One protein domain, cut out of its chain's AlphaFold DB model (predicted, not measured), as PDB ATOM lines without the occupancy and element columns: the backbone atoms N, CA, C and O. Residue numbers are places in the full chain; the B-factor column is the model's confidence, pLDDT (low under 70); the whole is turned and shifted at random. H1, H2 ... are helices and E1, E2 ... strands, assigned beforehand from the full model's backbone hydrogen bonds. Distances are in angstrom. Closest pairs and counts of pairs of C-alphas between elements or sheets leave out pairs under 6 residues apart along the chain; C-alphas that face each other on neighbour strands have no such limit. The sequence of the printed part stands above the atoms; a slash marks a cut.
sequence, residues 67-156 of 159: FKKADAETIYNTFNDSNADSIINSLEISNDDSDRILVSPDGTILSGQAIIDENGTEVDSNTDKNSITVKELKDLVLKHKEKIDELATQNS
ATOM      1  N   PHE A  67      45.603  23.493 -32.736       93.44
ATOM      2  CA  PHE A  67      44.254  23.968 -32.446       93.44
ATOM      3  C   PHE A  67      44.073  24.564 -31.048       93.44
ATOM      4  O   PHE A  67      43.053  25.200 -30.796       93.44
ATOM      5  N   LYS A  68      45.041  24.458 -30.128       88.31
ATOM      6  CA  LYS A  68      44.854  24.914 -28.732       88.31
ATOM      7  C   LYS A  68      44.546  26.408 -28.622       88.31
ATOM      8  O   LYS A  68      43.988  26.855 -27.618       88.31
ATOM      9  N   LYS A  69      44.941  27.190 -29.631       86.12
ATOM     10  CA  LYS A  69      44.697  28.637 -29.730       86.12
ATOM     11  C   LYS A  69      44.224  29.071 -31.119       86.12
ATOM     12  O   LYS A  69      44.323  30.257 -31.426       86.12
ATOM     13  N   ALA A  70      43.750  28.140 -31.943       93.44
ATOM     14  CA  ALA A  70      43.269  28.471 -33.276       93.44
ATOM     15  C   ALA A  70      42.043  29.390 -33.200       93.44
ATOM     16  O   ALA A  70      41.192  29.253 -32.315       93.44
ATOM     17  N   ASP A  71      41.977  30.337 -34.127       95.69
ATOM     18  CA  ASP A  71      40.817  31.193 -34.327       95.69
ATOM     19  C   ASP A  71      39.820  30.564 -35.314       95.69
ATOM     20  O   ASP A  71      40.058  29.506 -35.901       95.69
ATOM     21  N   ALA A  72      38.672  31.222 -35.481       95.81
ATOM     22  CA  ALA A  72      37.602  30.749 -36.354       95.81
ATOM     23  C   ALA A  72      38.051  30.577 -37.814       95.81
ATOM     24  O   ALA A  72      37.630  29.627 -38.462       95.81
ATOM     25  N   GLU A  73      38.897  31.478 -38.320       95.62
ATOM     26  CA  GLU A  73      39.380  31.451 -39.703       95.62
ATOM     27  C   GLU A  73      40.343  30.283 -39.929       95.62
ATOM     28  O   GLU A  73      40.208  29.551 -40.905       95.62
ATOM     29  N   THR A  74      41.254  30.037 -38.985       95.75
ATOM     30  CA  THR A  74      42.153  28.876 -39.019       95.75
ATOM     31  C   THR A  74      41.361  27.569 -39.027       95.75
ATOM     32  O   THR A  74      41.652  26.678 -39.824       95.75
ATOM     33  N   ILE A  75      40.339  27.457 -38.170       96.31
ATOM     34  CA  ILE A  75      39.458  26.281 -38.121       96.31
ATOM     35  C   ILE A  75      38.726  26.108 -39.452       96.31
ATOM     36  O   ILE A  75      38.793  25.040 -40.051       96.31
ATOM     37  N   TYR A  76      38.077  27.164 -39.935       95.94
ATOM     38  CA  TYR A  76      37.321  27.155 -41.182       95.94
ATOM     39  C   TYR A  76      38.175  26.731 -42.388       95.94
ATOM     40  O   TYR A  76      37.815  25.794 -43.100       95.94
ATOM     41  N   ASN A  77      39.351  27.345 -42.552       94.44
ATOM     42  CA  ASN A  77      40.263  27.048 -43.656       94.44
ATOM     43  C   ASN A  77      40.815  25.616 -43.582       94.44
ATOM     44  O   ASN A  77      40.982  24.973 -44.614       94.44
ATOM     45  N   THR A  78      41.083  25.096 -42.376       95.19
ATOM     46  CA  THR A  78      41.598  23.724 -42.216       95.19
ATOM     47  C   THR A  78      40.559  22.686 -42.637       95.19
ATOM     48  O   THR A  78      40.902  21.674 -43.236       95.19
ATOM     49  N   PHE A  79      39.276  22.927 -42.363       94.12
ATOM     50  CA  PHE A  79      38.197  21.997 -42.702       94.12
ATOM     51  C   PHE A  79      37.543  22.287 -44.060       94.12
ATOM     52  O   PHE A  79      36.362  21.986 -44.260       94.12
ATOM     53  N   ASN A  80      38.320  22.831 -45.003       89.50
ATOM     54  CA  ASN A  80      37.914  23.060 -46.391       89.50
ATOM     55  C   ASN A  80      36.567  23.785 -46.491       89.50
ATOM     56  O   ASN A  80      35.636  23.300 -47.134       89.50
ATOM     57  N   ASP A  81      36.455  24.917 -45.799       85.56
ATOM     58  CA  ASP A  81      35.304  25.814 -45.874       85.56
ATOM     59  C   ASP A  81      33.981  25.229 -45.341       85.56
ATOM     60  O   ASP A  81      32.886  25.728 -45.624       85.56
ATOM     61  N   SER A  82      34.069  24.170 -44.535       90.94
ATOM     62  CA  SER A  82      32.911  23.543 -43.902       90.94
ATOM     63  C   SER A  82      32.311  24.424 -42.803       90.94
ATOM     64  O   SER A  82      33.021  25.070 -42.032       90.94
ATOM     65  N   ASN A  83      30.982  24.397 -42.678       95.94
ATOM     66  CA  ASN A  83      30.295  24.980 -41.523       95.94
ATOM     67  C   ASN A  83      30.586  24.177 -40.237       95.94
ATOM     68  O   ASN A  83      31.047  23.033 -40.290       95.94
ATOM     69  N   ALA A  84      30.278  24.754 -39.076       96.50
ATOM     70  CA  ALA A  84      30.631  24.164 -37.787       96.50
ATOM     71  C   ALA A  84      30.016  22.770 -37.563       96.50
ATOM     72  O   ALA A  84      30.672  21.890 -37.008       96.50
ATOM     73  N   ASP A  85      28.779  22.546 -38.014       96.25
ATOM     74  CA  ASP A  85      28.080  21.273 -37.799       96.25
ATOM     75  C   ASP A  85      28.672  20.157 -38.672       96.25
ATOM     76  O   ASP A  85      28.842  19.027 -38.216       96.25
ATOM     77  N   SER A  86      29.069  20.476 -39.906       95.19
ATOM     78  CA  SER A  86      29.801  19.563 -40.789       95.19
ATOM     79  C   SER A  86      31.166  19.172 -40.216       95.19
ATOM     80  O   SER A  86      31.557  18.005 -40.309       95.19
ATOM     81  N   ILE A  87      31.871  20.118 -39.587       95.50
ATOM     82  CA  ILE A  87      33.143  19.846 -38.905       95.50
ATOM     83  C   ILE A  87      32.920  18.883 -37.735       95.50
ATOM     84  O   ILE A  87      33.581  17.850 -37.660       95.50
ATOM     85  N   ILE A  88      31.959  19.181 -36.852       95.75
ATOM     86  CA  ILE A  88      31.646  18.337 -35.687       95.75
ATOM     87  C   ILE A  88      31.260  16.927 -36.126       95.75
ATOM     88  O   ILE A  88      31.818  15.961 -35.612       95.75
ATOM     89  N   ASN A  89      30.380  16.803 -37.122       94.44
ATOM     90  CA  ASN A  89      29.985  15.500 -37.650       94.44
ATOM     91  C   ASN A  89      31.199  14.703 -38.139       94.44
ATOM     92  O   ASN A  89      31.291  13.516 -37.853       94.44
ATOM     93  N   SER A  90      32.147  15.344 -38.830       92.00
ATOM     94  CA  SER A  90      33.357  14.680 -39.338       92.00
ATOM     95  C   SER A  90      34.247  14.138 -38.215       92.00
ATOM     96  O   SER A  90      34.837  13.070 -38.364       92.00
ATOM     97  N   LEU A  91      34.305  14.835 -37.076       93.38
ATOM     98  CA  LEU A  91      35.047  14.380 -35.898       93.38
ATOM     99  C   LEU A  91      34.425  13.122 -35.273       93.38
ATOM    100  O   LEU A  91      35.157  12.252 -34.802       93.38
ATOM    101  N   GLU A  92      33.097  13.002 -35.322       90.81
ATOM    102  CA  GLU A  92      32.322  11.926 -34.687       90.81
ATOM    103  C   GLU A  92      32.230  10.630 -35.515       90.81
ATOM    104  O   GLU A  92      31.816   9.600 -34.988       90.81
ATOM    105  N   ILE A  93      32.623  10.628 -36.800       87.12
ATOM    106  CA  ILE A  93      32.480   9.446 -37.681       87.12
ATOM    107  C   ILE A  93      33.276   8.238 -37.168       87.12
ATOM    108  O   ILE A  93      32.891   7.090 -37.403       87.12
ATOM    109  N   SER A  94      34.425   8.460 -36.531       82.62
ATOM    110  CA  SER A  94      35.343   7.370 -36.163       82.62
ATOM    111  C   SER A  94      36.127   7.608 -34.880       82.62
ATOM    112  O   SER A  94      37.068   6.863 -34.623       82.62
ATOM    113  N   ASN A  95      35.767   8.620 -34.090       88.62
ATOM    114  CA  ASN A  95      36.499   8.953 -32.876       88.62
ATOM    115  C   ASN A  95      35.537   9.232 -31.722       88.62
ATOM    116  O   ASN A  95      34.507   9.887 -31.899       88.62
ATOM    117  N   ASP A  96      35.920   8.775 -30.538       93.81
ATOM    118  CA  ASP A  96      35.267   9.125 -29.288       93.81
ATOM    119  C   ASP A  96      35.791  10.471 -28.771       93.81
ATOM    120  O   ASP A  96      36.921  10.879 -29.033       93.81
ATOM    121  N   ASP A  97      34.992  11.154 -27.951       95.25
ATOM    122  CA  ASP A  97      35.335  12.456 -27.357       95.25
ATOM    123  C   ASP A  97      36.692  12.453 -26.607       95.25
ATOM    124  O   ASP A  97      37.361  13.488 -26.527       95.25
ATOM    125  N   SER A  98      37.109  11.306 -26.053       95.44
ATOM    126  CA  SER A  98      38.388  11.144 -25.344       95.44
ATOM    127  C   SER A  98      39.595  10.904 -26.246       95.44
ATOM    128  O   SER A  98      40.728  10.992 -25.763       95.44
ATOM    129  N   ASP A  99      39.379  10.574 -27.516       95.12
ATOM    130  CA  ASP A  99      40.459  10.204 -28.420       95.12
ATOM    131  C   ASP A  99      41.340  11.410 -28.715       95.12
ATOM    132  O   ASP A  99      40.860  12.514 -28.986       95.12
ATOM    133  N   ARG A 100      42.657  11.193 -28.659       95.44
ATOM    134  CA  ARG A 100      43.638  12.183 -29.098       95.44
ATOM    135  C   ARG A 100      43.836  12.055 -30.594       95.44
ATOM    136  O   ARG A 100      44.162  10.973 -31.087       95.44
ATOM    137  N   ILE A 101      43.715  13.175 -31.288       94.88
ATOM    138  CA  ILE A 101      43.830  13.251 -32.736       94.88
ATOM    139  C   ILE A 101      44.901  14.252 -33.162       94.88
ATOM    140  O   ILE A 101      45.269  15.174 -32.427       94.88
ATOM    141  N   LEU A 102      45.390  14.044 -34.377       94.38
ATOM    142  CA  LEU A 102      46.161  14.990 -35.166       94.38
ATOM    143  C   LEU A 102      45.287  15.442 -36.320       94.38
ATOM    144  O   LEU A 102      44.612  14.623 -36.939       94.38
ATOM    145  N   VAL A 103      45.324  16.732 -36.611       93.56
ATOM    146  CA  VAL A 103      44.635  17.301 -37.764       93.56
ATOM    147  C   VAL A 103      45.692  17.947 -38.639       93.56
ATOM    148  O   VAL A 103      46.421  18.826 -38.175       93.56
ATOM    149  N   SER A 104      45.813  17.476 -39.872       91.88
ATOM    150  CA  SER A 104      46.719  18.066 -40.853       91.88
ATOM    151  C   SER A 104      46.150  19.362 -41.437       91.88
ATOM    152  O   SER A 104      44.945  19.606 -41.340       91.88
ATOM    153  N   PRO A 105      46.985  20.204 -42.074       90.38
ATOM    154  CA  PRO A 105      46.547  21.456 -42.691       90.38
ATOM    155  C   PRO A 105      45.420  21.330 -43.726       90.38
ATOM    156  O   PRO A 105      44.756  22.320 -44.003       90.38
ATOM    157  N   ASP A 106      45.214  20.144 -44.302       89.62
ATOM    158  CA  ASP A 106      44.143  19.848 -45.264       89.62
ATOM    159  C   ASP A 106      42.854  19.300 -44.617       89.62
ATOM    160  O   ASP A 106      41.911  18.930 -45.322       89.62
ATOM    161  N   GLY A 107      42.820  19.217 -43.284       90.31
ATOM    162  CA  GLY A 107      41.678  18.731 -42.515       90.31
ATOM    163  C   GLY A 107      41.637  17.217 -42.323       90.31
ATOM    164  O   GLY A 107      40.672  16.716 -41.743       90.31
ATOM    165  N   THR A 108      42.655  16.468 -42.766       90.94
ATOM    166  CA  THR A 108      42.729  15.026 -42.487       90.94
ATOM    167  C   THR A 108      42.927  14.789 -40.991       90.94
ATOM    168  O   THR A 108      43.823  15.348 -40.362       90.94
ATOM    169  N   ILE A 109      42.089  13.928 -40.415       92.38
ATOM    170  CA  ILE A 109      42.125  13.567 -38.996       92.38
ATOM    171  C   ILE A 109      42.785  12.196 -38.855       92.38
ATOM    172  O   ILE A 109      42.344  11.225 -39.469       92.38
ATOM    173  N   LEU A 110      43.821  12.109 -38.024       92.19
ATOM    174  CA  LEU A 110      44.531  10.872 -37.707       92.19
ATOM    175  C   LEU A 110      44.509  10.609 -36.202       92.19
ATOM    176  O   LEU A 110      44.664  11.529 -35.398       92.19
ATOM    177  N   SER A 111      44.380   9.343 -35.818       92.56
ATOM    178  CA  SER A 111      44.488   8.876 -34.435       92.56
ATOM    179  C   SER A 111      45.548   7.777 -34.320       92.56
ATOM    180  O   SER A 111      45.783   7.013 -35.257       92.56
ATOM    181  N   GLY A 112      46.219   7.710 -33.168       91.31
ATOM    182  CA  GLY A 112      47.316   6.774 -32.936       91.31
ATOM    183  C   GLY A 112      48.575   7.127 -33.728       91.31
ATOM    184  O   GLY A 112      48.864   8.300 -33.964       91.31
ATOM    185  N   GLN A 113      49.338   6.097 -34.103       93.44
ATOM    186  CA  GLN A 113      50.585   6.222 -34.855       93.44
ATOM    187  C   GLN A 113      50.322   6.160 -36.366       93.44
ATOM    188  O   GLN A 113      49.674   5.227 -36.845       93.44
ATOM    189  N   ALA A 114      50.861   7.116 -37.120       89.62
ATOM    190  CA  ALA A 114      50.724   7.191 -38.570       89.62
ATOM    191  C   ALA A 114      52.041   7.588 -39.250       89.62
ATOM    192  O   ALA A 114      52.824   8.364 -38.706       89.62
ATOM    193  N   ILE A 115      52.260   7.071 -40.462       89.06
ATOM    194  CA  ILE A 115      53.355   7.487 -41.346       89.06
ATOM    195  C   ILE A 115      52.826   8.585 -42.268       89.06
ATOM    196  O   ILE A 115      51.835   8.371 -42.965       89.06
ATOM    197  N   ILE A 116      53.484   9.742 -42.275       85.56
ATOM    198  CA  ILE A 116      52.978  10.963 -42.928       85.56
ATOM    199  C   ILE A 116      53.702  11.330 -44.224       85.56
ATOM    200  O   ILE A 116      53.256  12.220 -44.941       85.56
ATOM    201  N   ASP A 117      54.816  10.667 -44.544       83.00
ATOM    202  CA  ASP A 117      55.548  10.915 -45.783       83.00
ATOM    203  C   ASP A 117      56.231   9.659 -46.349       83.00
ATOM    204  O   ASP A 117      56.331   8.609 -45.713       83.00
ATOM    205  N   GLU A 118      56.722   9.783 -47.582       81.69
ATOM    206  CA  GLU A 118      57.458   8.732 -48.297       81.69
ATOM    207  C   GLU A 118      58.793   8.350 -47.639       81.69
ATOM    208  O   GLU A 118      59.357   7.300 -47.951       81.69
ATOM    209  N   ASN A 119      59.301   9.182 -46.724       84.06
ATOM    210  CA  ASN A 119      60.536   8.919 -45.992       84.06
ATOM    211  C   ASN A 119      60.293   8.056 -44.747       84.06
ATOM    212  O   ASN A 119      61.258   7.673 -44.088       84.06
ATOM    213  N   GLY A 120      59.031   7.737 -44.436       82.88
ATOM    214  CA  GLY A 120      58.673   6.965 -43.255       82.88
ATOM    215  C   GLY A 120      58.613   7.806 -41.983       82.88
ATOM    216  O   GLY A 120      58.781   7.252 -40.902       82.88
ATOM    217  N   THR A 121      58.414   9.126 -42.079       86.00
ATOM    218  CA  THR A 121      58.256   9.971 -40.889       86.00
ATOM    219  C   THR A 121      57.000   9.549 -40.131       86.00
ATOM    220  O   THR A 121      55.902   9.573 -40.685       86.00
ATOM    221  N   GLU A 122      57.164   9.177 -38.864       89.69
ATOM    222  CA  GLU A 122      56.076   8.754 -37.984       89.69
ATOM    223  C   GLU A 122      55.638   9.887 -37.047       89.69
ATOM    224  O   GLU A 122      56.461  10.603 -36.465       89.69
ATOM    225  N   VAL A 123      54.326  10.008 -36.863       90.75
ATOM    226  CA  VAL A 123      53.679  10.851 -35.849       90.75
ATOM    227  C   VAL A 123      52.776   9.988 -34.980       90.75
ATOM    228  O   VAL A 123      52.216   9.005 -35.458       90.75
ATOM    229  N   ASP A 124      52.619  10.355 -33.710       92.81
ATOM    230  CA  ASP A 124      51.697   9.691 -32.785       92.81
ATOM    231  C   ASP A 124      50.867  10.744 -32.051       92.81
ATOM    232  O   ASP A 124      51.414  11.609 -31.359       92.81
ATOM    233  N   SER A 125      49.542  10.654 -32.172       93.38
ATOM    234  CA  SER A 125      48.607  11.582 -31.530       93.38
ATOM    235  C   SER A 125      48.687  11.591 -29.995       93.38
ATOM    236  O   SER A 125      48.230  12.538 -29.353       93.38
ATOM    237  N   ASN A 126      49.297  10.582 -29.374       94.00
ATOM    238  CA  ASN A 126      49.504  10.542 -27.927       94.00
ATOM    239  C   ASN A 126      50.724  11.338 -27.462       94.00
ATOM    240  O   ASN A 126      50.768  11.762 -26.307       94.00
ATOM    241  N   THR A 127      51.716  11.523 -28.332       91.44
ATOM    242  CA  THR A 127      52.999  12.150 -27.969       91.44
ATOM    243  C   THR A 127      53.226  13.492 -28.651       91.44
ATOM    244  O   THR A 127      54.027  14.295 -28.171       91.44
ATOM    245  N   ASP A 128      52.505  13.764 -29.736       91.25
ATOM    246  CA  ASP A 128      52.626  15.009 -30.474       91.25
ATOM    247  C   ASP A 128      52.193  16.229 -29.652       91.25
ATOM    248  O   ASP A 128      51.186  16.216 -28.935       91.25
ATOM    249  N   LYS A 129      52.930  17.331 -29.812       91.12
ATOM    250  CA  LYS A 129      52.714  18.579 -29.069       91.12
ATOM    251  C   LYS A 129      51.422  19.305 -29.458       91.12
ATOM    252  O   LYS A 129      50.849  19.985 -28.601       91.12
ATOM    253  N   ASN A 130      50.960  19.153 -30.697       92.69
ATOM    254  CA  ASN A 130      49.780  19.832 -31.237       92.69
ATOM    255  C   ASN A 130      48.528  18.951 -31.168       92.69
ATOM    256  O   ASN A 130      47.430  19.429 -31.444       92.69
ATOM    257  N   SER A 131      48.667  17.690 -30.749       92.88
ATOM    258  CA  SER A 131      47.519  16.813 -30.554       92.88
ATOM    259  C   SER A 131      46.505  17.397 -29.565       92.88
ATOM    260  O   SER A 131      46.844  18.014 -28.542       92.88
ATOM    261  N   ILE A 132      45.240  17.157 -29.879       95.75
ATOM    262  CA  ILE A 132      44.063  17.651 -29.166       95.75
ATOM    263  C   ILE A 132      43.071  16.498 -29.024       95.75
ATOM    264  O   ILE A 132      43.082  15.570 -29.834       95.75
ATOM    265  N   THR A 133      42.244  16.507 -27.984       96.56
ATOM    266  CA  THR A 133      41.137  15.547 -27.906       96.56
ATOM    267  C   THR A 133      39.994  15.960 -28.829       96.56
ATOM    268  O   THR A 133      39.774  17.151 -29.066       96.56
ATOM    269  N   VAL A 134      39.226  14.989 -29.318       96.56
ATOM    270  CA  VAL A 134      38.018  15.247 -30.122       96.56
ATOM    271  C   VAL A 134      37.068  16.196 -29.396       96.56
ATOM    272  O   VAL A 134      36.584  17.160 -29.988       96.56
ATOM    273  N   LYS A 135      36.868  15.989 -28.090       97.06
ATOM    274  CA  LYS A 135      36.044  16.872 -27.263       97.06
ATOM    275  C   LYS A 135      36.557  18.310 -27.248       97.06
ATOM    276  O   LYS A 135      35.773  19.233 -27.434       97.06
ATOM    277  N   GLU A 136      37.854  18.514 -27.015       97.19
ATOM    278  CA  GLU A 136      38.447  19.858 -26.989       97.19
ATOM    279  C   GLU A 136      38.284  20.572 -28.337       97.19
ATOM    280  O   GLU A 136      37.972  21.763 -28.362       97.19
ATOM    281  N   LEU A 137      38.444  19.852 -29.452       96.88
ATOM    282  CA  LEU A 137      38.252  20.427 -30.780       96.88
ATOM    283  C   LEU A 137      36.777  20.750 -31.058       96.88
ATOM    284  O   LEU A 137      36.483  21.835 -31.553       96.88
ATOM    285  N   LYS A 138      35.837  19.877 -30.677       96.75
ATOM    286  CA  LYS A 138      34.393  20.161 -30.758       96.75
ATOM    287  C   LYS A 138      34.011  21.385 -29.932       96.75
ATOM    288  O   LYS A 138      33.321  22.269 -30.435       96.75
ATOM    289  N   ASP A 139      34.492  21.470 -28.693       97.31
ATOM    290  CA  ASP A 139      34.256  22.616 -27.810       97.31
ATOM    291  C   ASP A 139      34.798  23.916 -28.442       97.31
ATOM    292  O   ASP A 139      34.152  24.966 -28.368       97.31
ATOM    293  N   LEU A 140      35.953  23.854 -29.115       96.88
ATOM    294  CA  LEU A 140      36.537  24.989 -29.830       96.88
ATOM    295  C   LEU A 140      35.721  25.394 -31.068       96.88
ATOM    296  O   LEU A 140      35.462  26.583 -31.263       96.88
ATOM    297  N   VAL A 141      35.286  24.427 -31.878       97.06
ATOM    298  CA  VAL A 141      34.416  24.667 -33.041       97.06
ATOM    299  C   VAL A 141      33.107  25.310 -32.588       97.06
ATOM    300  O   VAL A 141      32.708  26.338 -33.129       97.06
ATOM    301  N   LEU A 142      32.478  24.784 -31.533       97.44
ATOM    302  CA  LEU A 142      31.252  25.344 -30.960       97.44
ATOM    303  C   LEU A 142      31.454  26.766 -30.431       97.44
ATOM    304  O   LEU A 142      30.611  27.634 -30.656       97.44
ATOM    305  N   LYS A 143      32.586  27.036 -29.774       97.75
ATOM    306  CA  LYS A 143      32.947  28.383 -29.311       97.75
ATOM    307  C   LYS A 143      33.040  29.387 -30.466       97.75
ATOM    308  O   LYS A 143      32.719  30.558 -30.270       97.75
ATOM    309  N   HIS A 144      33.478  28.946 -31.644       97.62
ATOM    310  CA  HIS A 144      33.639  29.778 -32.838       97.62
ATOM    311  C   HIS A 144      32.511  29.613 -33.871       97.62
ATOM    312  O   HIS A 144      32.609  30.182 -34.960       97.62
ATOM    313  N   LYS A 145      31.425  28.906 -33.523       97.38
ATOM    314  CA  LYS A 145      30.365  28.479 -34.448       97.38
ATOM    315  C   LYS A 145      29.807  29.609 -35.302       97.38
ATOM    316  O   LYS A 145      29.827  29.501 -36.518       97.38
ATOM    317  N   GLU A 146      29.364  30.702 -34.680       97.62
ATOM    318  CA  GLU A 146      28.761  31.837 -35.396       97.62
ATOM    319  C   GLU A 146      29.694  32.372 -36.490       97.62
ATOM    320  O   GLU A 146      29.280  32.557 -37.629       97.62
ATOM    321  N   LYS A 147      30.984  32.533 -36.177       97.75
ATOM    322  CA  LYS A 147      31.964  33.058 -37.130       97.75
ATOM    323  C   LYS A 147      32.298  32.061 -38.239       97.75
ATOM    324  O   LYS A 147      32.458  32.474 -39.383       97.75
ATOM    325  N   ILE A 148      32.403  30.774 -37.911       97.38
ATOM    326  CA  ILE A 148      32.629  29.704 -38.894       97.38
ATOM    327  C   ILE A 148      31.438  29.621 -39.859       97.38
ATOM    328  O   ILE A 148      31.627  29.588 -41.072       97.38
ATOM    329  N   ASP A 149      30.210  29.659 -39.337       96.88
ATOM    330  CA  ASP A 149      28.984  29.578 -40.134       96.88
ATOM    331  C   ASP A 149      28.796  30.831 -41.019       96.88
ATOM    332  O   ASP A 149      28.365  30.723 -42.173       96.88
ATOM    333  N   GLU A 150      29.181  32.019 -40.535       96.19
ATOM    334  CA  GLU A 150      29.254  33.241 -41.349       96.19
ATOM    335  C   GLU A 150      30.221  33.093 -42.532       96.19
ATOM    336  O   GLU A 150      29.852  33.423 -43.661       96.19
ATOM    337  N   LEU A 151      31.444  32.606 -42.285       95.62
ATOM    338  CA  LEU A 151      32.458  32.398 -43.326       95.62
ATOM    339  C   LEU A 151      31.969  31.381 -44.367       95.62
ATOM    340  O   LEU A 151      32.030  31.652 -45.567       95.62
ATOM    341  N   ALA A 152      31.387  30.269 -43.913       94.06
ATOM    342  CA  ALA A 152      30.803  29.253 -44.786       94.06
ATOM    343  C   ALA A 152      29.689  29.825 -45.674       94.06
ATOM    344  O   ALA A 152      29.623  29.523 -46.863       94.06
ATOM    345  N   THR A 153      28.836  30.692 -45.125       93.31
ATOM    346  CA  THR A 153      27.752  31.335 -45.883       93.31
ATOM    347  C   THR A 153      28.289  32.338 -46.907       93.31
ATOM    348  O   THR A 153      27.786  32.397 -48.026       93.31
ATOM    349  N   GLN A 154      29.316  33.120 -46.555       90.81
ATOM    350  CA  GLN A 154      29.910  34.129 -47.444       90.81
ATOM    351  C   GLN A 154      30.626  33.523 -48.654       90.81
ATOM    352  O   GLN A 154      30.601  34.117 -49.731       90.81
ATOM    353  N   ASN A 155      31.247  32.357 -48.478       83.44
ATOM    354  CA  ASN A 155      31.998  31.669 -49.530       83.44
ATOM    355  C   ASN A 155      31.202  30.538 -50.199       83.44
ATOM    356  O   ASN A 155      31.716  29.873 -51.099       83.44
ATOM    357  N   SER A 156      29.948  30.318 -49.789       78.50
ATOM    358  CA  SER A 156      29.061  29.384 -50.476       78.50
ATOM    359  C   SER A 156      28.837  29.860 -51.915       78.50
ATOM    360  O   SER A 156      28.557  31.046 -52.124       78.50
TER     361      SER A 156
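This is residues 67 to 156 of the 159 residues of an uncharacterized protein of Enterococcus moraviensis ATCC BAA-383 (UniProt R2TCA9). Two small hairpins of strands follow each other away from a cluster of four short helices, with E1 and E2 next to the helices and E3 and E4 at the far end of the longest axis. In the cluster, H2 and H3 lie side by side and run opposite ways, H4 stands across the end where H2 begins and H3 finishes, and H1 packs on H4. The printed part has 90 residues with four named helices and four named strands, in the order H1, H2, E1, E2, E3, E4, H3, H4. There are two sheets of two antiparallel strands each, E1 - E2 and E3 - E4, and the class is mixed, helices and strands. The whole is compact, with a radius of gyration of the C-alphas of 13.3 A and spans of 40 by 27 by 24 A.

Start at Phe 67 and go on to C-alpha 72 at (37.602, 30.749, -36.354), where H1 begins; it holds residues 72 to 78 and is 10.0 A long from first to last C-alpha. After a tight link of 5 residues comes H2, residues 84 to 92, 12.7 A long. Next find C-alpha 100 at (43.638, 12.183, -29.098), the first of E1, residues 100 to 103, 10.1 A long. E2, residues 109 to 111, is 7.0 A long; E3, residues 113 to 115, is 7.2 A long; and E4, residues 122 to 124, is 6.9 A long. H3 then runs from residue 134 to 143 over 14.1 A. After His 144 comes H4, residues 145 to 155, 15.5 A long, ending at C-alpha 155 at (31.998, 31.669, -49.530).

Look first at H1, which touches H4 at a steep tilt of 58 degrees; their closest C-alphas are those of Ala 72 and Ile 148, 5.7 A apart. H1 and H3 are close but not clearly touching, with the C-alphas of Ile 75 and Val 141 at 7.3 A, and H1 and H2 are near each other. H2 touches H3 at a shallow tilt of 7 degrees, opposite ways, closest at the C-alphas of Ile 88 and Lys 138, 5.9 A apart. H2 and H4 only just touch, with 3 pairs of C-alphas within 8 A, the closest being Ala 84 and Lys 145 at 5.5 A. H3 and H4 are close but not clearly touching, about perpendicular at 74 degrees, with the C-alphas of Val 141 and Ile 148 at 7.9 A. In H1, H2, H3 and H4 every O i to N i+4 pair is within hydrogen-bond range. Now turn to the strands. E1 and E2 form a hairpin, antiparallel at 147 degrees, with N 102 and O 110 at 2.8 A. Residues 100 to 101 of E1 also pair, antiparallel, with residues 132 to 133. The closest C-alphas of E1 and H3 are those of Arg 100 and Val 134, 6.5 A apart. E2 and E3 meet only through their link. E3 and E4 form the second hairpin, antiparallel at 155 degrees, with N 114 and O 123 at 2.9 A. E3 is apart from H3 and H4, among others.

The two C-alphas farthest apart are those of Asn 119, in the link from E3 to E4, and Glu 146, in H4, at 40.6 A. The printed part runs from 67 to 156 and has no cut; no link is long, and the link from E4 to H3, 9 residues, is short. The mean pLDDT of the printed part is 92.7, and no printed residue is under 70.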